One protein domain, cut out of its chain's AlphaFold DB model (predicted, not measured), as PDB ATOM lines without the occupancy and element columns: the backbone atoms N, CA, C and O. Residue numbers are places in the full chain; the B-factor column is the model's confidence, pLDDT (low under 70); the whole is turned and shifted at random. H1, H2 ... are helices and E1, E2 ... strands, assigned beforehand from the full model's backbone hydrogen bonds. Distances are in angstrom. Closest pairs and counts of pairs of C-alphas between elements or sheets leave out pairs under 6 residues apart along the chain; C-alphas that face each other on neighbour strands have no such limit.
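AT A GLANCE: This is residues 9 to 59 of the 59 residues of an uncharacterized protein of Candidatus Poribacteria bacterium (UniProt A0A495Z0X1). A two-stranded hairpin, E1 and E2, stands in the middle of a flat, open outline, with the short helix H1 and a long loop to one side and helix H2 to the other. The 51 printed residues run H1, E1, E2, H2, the strands antiparallel; the class is mixed, with under half of the residues in named elements. The whole is loose, with a radius of gyration of the C-alphas of 12.3 A and spans of 37 by 30 by 10 A.

IN THESE COORDINATES: H1, residues 9 to 12, begins at C-alpha 9 (236.903, 278.517, 237.281). E1 is residues 27 to 30, 9.9 A; E2 is residues 36 to 40, 10.8 A. H2, residues 48 to 57, 14.3 A, ends at C-alpha 57 (257.962, 292.281, 248.160).

HOW THE PARTS SIT: H1 is apart from E2 and H2, and E1 is apart from H2. E1 and E2 form a hairpin at 174 degrees, with N 29 and O 38 2.9 A apart, within hydrogen-bond range. Every O i to N i+4 pair of H2 is within range; H1 is too short for one.

THE WHOLE: The C-alphas of Asp 20 and Glu 57, the two farthest apart, are 37.3 A apart. The printed part has no cut. The link from H1 to E1 is long, 14 residues. No printed residue is under pLDDT 70.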
ATOM      1  N   ILE A   9     235.825 277.703 236.704       94.06
ATOM      2  CA  ILE A   9     236.903 278.517 237.281       94.06
ATOM      3  C   ILE A   9     236.718 279.984 236.900       94.06
ATOM      4  O   ILE A   9     236.834 280.864 237.752       94.06
ATOM      5  N   SER A  10     236.387 280.245 235.635       94.25
ATOM      6  CA  SER A  10     236.125 281.599 235.147       94.25
ATOM      7  C   SER A  10     234.956 282.259 235.886       94.25
ATOM      8  O   SER A  10     235.060 283.428 236.246       94.25
ATOM      9  N   LEU A  11     233.879 281.516 236.154       94.50
ATOM     10  CA  LEU A  11     232.731 281.979 236.935       94.50
ATOM     11  C   LEU A  11     233.096 282.135 238.418       94.50
ATOM     12  O   LEU A  11     232.793 283.164 239.013       94.50
ATOM     13  N   LEU A  12     233.793 281.153 239.003       94.06
ATOM     14  CA  LEU A  12     234.178 281.166 240.419       94.06
ATOM     15  C   LEU A  12     235.022 282.392 240.786       94.06
ATOM     16  O   LEU A  12     234.791 283.006 241.824       94.06
ATOM     17  N   PHE A  13     235.995 282.749 239.947       94.88
ATOM     18  CA  PHE A  13     236.900 283.875 240.205       94.88
ATOM     19  C   PHE A  13     236.476 285.177 239.509       94.88
ATOM     20  O   PHE A  13     237.215 286.161 239.542       94.88
ATOM     21  N   GLY A  14     235.297 285.202 238.883       93.25
ATOM     22  CA  GLY A  14     234.760 286.401 238.239       93.25
ATOM     23  C   GLY A  14     235.560 286.870 237.022       93.25
ATOM     24  O   GLY A  14     235.575 288.058 236.718       93.25
ATOM     25  N   ALA A  15     236.235 285.959 236.315       94.94
ATOM     26  CA  ALA A  15     236.801 286.255 234.998       94.94
ATOM     27  C   ALA A  15     235.696 286.488 233.956       94.94
ATOM     28  O   ALA A  15     235.920 287.145 232.943       94.94
ATOM     29  N   THR A  16     234.506 285.934 234.184       93.38
ATOM     30  CA  THR A  16     233.311 286.175 233.378       93.38
ATOM     31  C   THR A  16     232.070 286.102 234.260       93.38
ATOM     32  O   THR A  16     232.064 285.398 235.269       93.38
ATOM     33  N   ASP A  17     231.025 286.822 233.875       88.81
ATOM     34  CA  ASP A  17     229.692 286.793 234.482       88.81
ATOM     35  C   ASP A  17     228.715 285.896 233.701       88.81
ATOM     36  O   ASP A  17     227.580 285.682 234.130       88.81
ATOM     37  N   LYS A  18     229.150 285.357 232.555       88.75
ATOM     38  CA  LYS A  18     228.307 284.614 231.616       88.75
ATOM     39  C   LYS A  18     228.870 283.216 231.355       88.75
ATOM     40  O   LYS A  18     230.036 283.103 230.975       88.75
ATOM     41  N   PRO A  19     228.061 282.149 231.480       83.62
ATOM     42  CA  PRO A  19     228.497 280.776 231.198       83.62
ATOM     43  C   PRO A  19     229.011 280.548 229.766       83.62
ATOM     44  O   PRO A  19     229.799 279.638 229.527       83.62
ATOM     45  N   ASP A  20     228.581 281.375 228.818       85.00
ATOM     46  CA  ASP A  20     228.951 281.363 227.401       85.00
ATOM     47  C   ASP A  20     229.859 282.546 226.999       85.00
ATOM     48  O   ASP A  20     230.217 282.696 225.830       85.00
ATOM     49  N   GLY A  21     230.267 283.377 227.963       82.12
ATOM     50  CA  GLY A  21     231.086 284.564 227.737       82.12
ATOM     51  C   GLY A  21     232.571 284.271 227.515       82.12
ATOM     52  O   GLY A  21     233.108 283.222 227.884       82.12
ATOM     53  N   LEU A  22     233.272 285.251 226.935       87.50
ATOM     54  CA  LEU A  22     234.733 285.274 226.954       87.50
ATOM     55  C   LEU A  22     235.224 285.579 228.375       87.50
ATOM     56  O   LEU A  22     234.645 286.410 229.078       87.50
ATOM     57  N   SER A  23     236.310 284.927 228.782       91.50
ATOM     58  CA  SER A  23     236.978 285.228 230.046       91.50
ATOM     59  C   SER A  23     237.840 286.485 229.900       91.50
ATOM     60  O   SER A  23     238.684 286.576 229.005       91.50
ATOM     61  N   SER A  24     237.656 287.436 230.809       93.50
ATOM     62  CA  SER A  24     238.549 288.575 231.004       93.50
ATOM     63  C   SER A  24     239.881 288.122 231.599       93.50
ATOM     64  O   SER A  24     239.967 287.103 232.290       93.50
ATOM     65  N   ARG A  25     240.945 288.891 231.348       95.25
ATOM     66  CA  ARG A  25     242.241 288.649 231.985       95.25
ATOM     67  C   ARG A  25     242.153 289.030 233.461       95.25
ATOM     68  O   ARG A  25     241.953 290.198 233.774       95.25
ATOM     69  N   ILE A  26     242.366 288.053 234.330       96.69
ATOM     70  CA  ILE A  26     242.425 288.242 235.778       96.69
ATOM     71  C   ILE A  26     243.665 287.557 236.349       96.69
ATOM     72  O   ILE A  26     244.223 286.650 235.724       96.69
ATOM     73  N   THR A  27     244.037 287.953 237.561       97.38
ATOM     74  CA  THR A  27     245.072 287.297 238.354       97.38
ATOM     75  C   THR A  27     244.550 287.010 239.747       97.38
ATOM     76  O   THR A  27     244.048 287.897 240.435       97.38
ATOM     77  N   VAL A  28     244.699 285.760 240.176       97.31
ATOM     78  CA  VAL A  28     244.350 285.304 241.522       97.31
ATOM     79  C   VAL A  28     245.621 284.791 242.181       97.31
ATOM     80  O   VAL A  28     246.292 283.924 241.622       97.31
ATOM     81  N   VAL A  29     245.953 285.312 243.360       97.19
ATOM     82  CA  VAL A  29     247.051 284.798 244.186       97.19
ATOM     83  C   VAL A  29     246.447 284.089 245.386       97.19
ATOM     84  O   VAL A  29     245.677 284.679 246.146       97.19
ATOM     85  N   ILE A  30     246.801 282.816 245.537       97.06
ATOM     86  CA  ILE A  30     246.319 281.935 246.598       97.06
ATOM     87  C   ILE A  30     247.529 281.521 247.435       97.06
ATOM     88  O   ILE A  30     248.535 281.075 246.880       97.06
ATOM     89  N   ASP A  31     247.455 281.703 248.751       96.88
ATOM     90  CA  ASP A  31     248.527 281.307 249.660       96.88
ATOM     91  C   ASP A  31     248.578 279.781 249.882       96.88
ATOM     92  O   ASP A  31     247.746 279.012 249.394       96.88
ATOM     93  N   LYS A  32     249.567 279.321 250.658       97.19
ATOM     94  CA  LYS A  32     249.752 277.892 250.962       97.19
ATOM     95  C   LYS A  32     248.620 277.281 251.801       97.19
ATOM     96  O   LYS A  32     248.506 276.060 251.829       97.19
ATOM     97  N   ALA A  33     247.814 278.097 252.483       97.88
ATOM     98  CA  ALA A  33     246.647 277.653 253.242       97.88
ATOM     99  C   ALA A  33     245.368 277.622 252.383       97.88
ATOM    100  O   ALA A  33     244.308 277.238 252.877       97.88
ATOM    101  N   GLY A  34     245.451 278.008 251.105       95.94
ATOM    102  CA  GLY A  34     244.310 278.075 250.197       95.94
ATOM    103  C   GLY A  34     243.524 279.385 250.289       95.94
ATOM    104  O   GLY A  34     242.439 279.482 249.716       95.94
ATOM    105  N   LYS A  35     244.039 280.404 250.985       97.38
ATOM    106  CA  LYS A  35     243.385 281.711 251.087       97.38
ATOM    107  C   LYS A  35     243.715 282.560 249.864       97.38
ATOM    108  O   LYS A  35     244.876 282.703 249.487       97.38
ATOM    109  N   ILE A  36     242.700 283.191 249.278       97.00
ATOM    110  CA  ILE A  36     242.898 284.223 248.255       97.00
ATOM    111  C   ILE A  36     243.479 285.466 248.940       97.00
ATOM    112  O   ILE A  36     242.821 286.077 249.782       97.00
ATOM    113  N   ILE A  37     244.709 285.832 248.584       97.19
ATOM    114  CA  ILE A  37     245.416 287.002 249.131       97.19
ATOM    115  C   ILE A  37     245.473 288.175 248.146       97.19
ATOM    116  O   ILE A  37     245.735 289.304 248.552       97.19
ATOM    117  N   LYS A  38     245.182 287.931 246.864       96.50
ATOM    118  CA  LYS A  38     244.998 288.972 245.845       96.50
ATOM    119  C   LYS A  38     244.032 288.487 244.770       96.50
ATOM    120  O   LYS A  38     244.156 287.360 244.293       96.50
ATOM    121  N   LEU A  39     243.120 289.365 244.367       96.50
ATOM    122  CA  LEU A  39     242.298 289.234 243.170       96.50
ATOM    123  C   LEU A  39     242.439 290.531 242.372       96.50
ATOM    124  O   LEU A  39     242.013 291.586 242.832       96.50
ATOM    125  N   ASP A  40     243.066 290.454 241.205       96.56
ATOM    126  CA  ASP A  40     243.236 291.576 240.286       96.56
ATOM    127  C   ASP A  40     242.430 291.319 239.009       96.56
ATOM    128  O   ASP A  40     242.701 290.376 238.264       96.56
ATOM    129  N   GLN A  41     241.418 292.155 238.778       94.44
ATOM    130  CA  GLN A  41     240.528 292.086 237.616       94.44
ATOM    131  C   GLN A  41     240.893 293.099 236.520       94.44
ATOM    132  O   GLN A  41     240.259 293.115 235.468       94.44
ATOM    133  N   GLN A  42     241.904 293.946 236.743       92.81
ATOM    134  CA  GLN A  42     242.333 294.995 235.813       92.81
ATOM    135  C   GLN A  42     243.797 294.803 235.407       92.81
ATOM    136  O   GLN A  42     244.583 295.747 235.329       92.81
ATOM    137  N   VAL A  43     244.161 293.553 235.117       96.88
ATOM    138  CA  VAL A  43     245.544 293.165 234.838       96.88
ATOM    139  C   VAL A  43     246.091 293.891 233.609       96.88
ATOM    140  O   VAL A  43     245.685 293.636 232.466       96.88
ATOM    141  N   ASN A  44     247.113 294.717 233.822       96.69
ATOM    142  CA  ASN A  44     247.897 295.286 232.738       96.69
ATOM    143  C   ASN A  44     248.963 294.286 232.270       96.69
ATOM    144  O   ASN A  44     250.009 294.118 232.891       96.69
ATOM    145  N   ALA A  45     248.742 293.652 231.118       96.12
ATOM    146  CA  ALA A  45     249.670 292.646 230.590       96.12
ATOM    147  C   ALA A  45     251.100 293.143 230.330       96.12
ATOM    148  O   ALA A  45     252.001 292.315 230.237       96.12
ATOM    149  N   ARG A  46     251.322 294.457 230.194       97.88
ATOM    150  CA  ARG A  46     252.667 295.004 229.961       97.88
ATOM    151  C   ARG A  46     253.509 295.036 231.235       97.88
ATOM    152  O   ARG A  46     254.722 294.899 231.145       97.88
ATOM    153  N   THR A  47     252.876 295.224 232.390       97.94
ATOM    154  CA  THR A  47     253.551 295.399 233.687       97.94
ATOM    155  C   THR A  47     253.319 294.234 234.641       97.94
ATOM    156  O   THR A  47     254.040 294.122 235.624       97.94
ATOM    157  N   HIS A  48     252.407 293.314 234.311       97.75
ATOM    158  CA  HIS A  48     251.905 292.284 235.220       97.75
ATOM    159  C   HIS A  48     252.982 291.506 235.995       97.75
ATOM    160  O   HIS A  48     252.821 291.250 237.183       97.75
ATOM    161  N   GLY A  49     254.094 291.140 235.347       97.50
ATOM    162  CA  GLY A  49     255.195 290.449 236.028       97.50
ATOM    163  C   GLY A  49     255.855 291.297 237.121       97.50
ATOM    164  O   GLY A  49     256.114 290.791 238.210       97.50
ATOM    165  N   LYS A  50     256.077 292.590 236.852       98.25
ATOM    166  CA  LYS A  50     256.588 293.546 237.840       98.25
ATOM    167  C   LYS A  50     255.552 293.817 238.930       98.25
ATOM    168  O   LYS A  50     255.903 293.778 240.099       98.25
ATOM    169  N   ASP A  51     254.287 294.002 238.558       97.50
ATOM    170  CA  ASP A  51     253.201 294.263 239.513       97.50
ATOM    171  C   ASP A  51     253.056 293.119 240.535       97.50
ATOM    172  O   ASP A  51     252.762 293.350 241.709       97.50
ATOM    173  N   LEU A  52     253.286 291.873 240.100       97.44
ATOM    174  CA  LEU A  52     253.329 290.708 240.983       97.44
ATOM    175  C   LEU A  52     254.573 290.684 241.873       97.44
ATOM    176  O   LEU A  52     254.438 290.399 243.059       97.44
ATOM    177  N   ALA A  53     255.758 290.967 241.329       98.06
ATOM    178  CA  ALA A  53     256.990 291.022 242.117       98.06
ATOM    179  C   ALA A  53     256.890 292.083 243.225       98.06
ATOM    180  O   ALA A  53     257.071 291.756 244.394       98.06
ATOM    181  N   ASP A  54     256.484 293.302 242.864       97.69
ATOM    182  CA  ASP A  54     256.295 294.415 243.797       97.69
ATOM    183  C   ASP A  54     255.244 294.062 244.873       97.69
ATOM    184  O   ASP A  54     255.416 294.375 246.051       97.69
ATOM    185  N   PHE A  55     254.169 293.354 244.497       96.75
ATOM    186  CA  PHE A  55     253.183 292.852 245.458       96.75
ATOM    187  C   PHE A  55     253.800 291.868 246.461       96.75
ATOM    188  O   PHE A  55     253.582 292.029 247.661       96.75
ATOM    189  N   PHE A  56     254.572 290.880 246.002       96.75
ATOM    190  CA  PHE A  56     255.197 289.899 246.893       96.75
ATOM    191  C   PHE A  56     256.285 290.505 247.790       96.75
ATOM    192  O   PHE A  56     256.459 290.032 248.907       96.75
ATOM    193  N   GLU A  57     256.989 291.543 247.339       97.31
ATOM    194  CA  GLU A  57     257.962 292.281 248.160       97.31
ATOM    195  C   GLU A  57     257.294 293.138 249.247       97.31
ATOM    196  O   GLU A  57     257.910 293.414 250.274       97.31
ATOM    197  N   SER A  58     256.038 293.552 249.039       94.25
ATOM    198  CA  SER A  58     255.263 294.348 250.005       94.25
ATOM    199  C   SER A  58     254.558 293.536 251.100       94.25
ATOM    200  O   SER A  58     253.896 294.129 251.957       94.25
ATOM    201  N   MET A  59     254.639 292.203 251.037       85.50
ATOM    202  CA  MET A  59     253.965 291.276 251.955       85.50
ATOM    203  C   MET A  59     254.725 291.017 253.256       85.50
ATOM    204  O   MET A  59     255.973 291.066 253.257       85.50
TER     205      MET A  59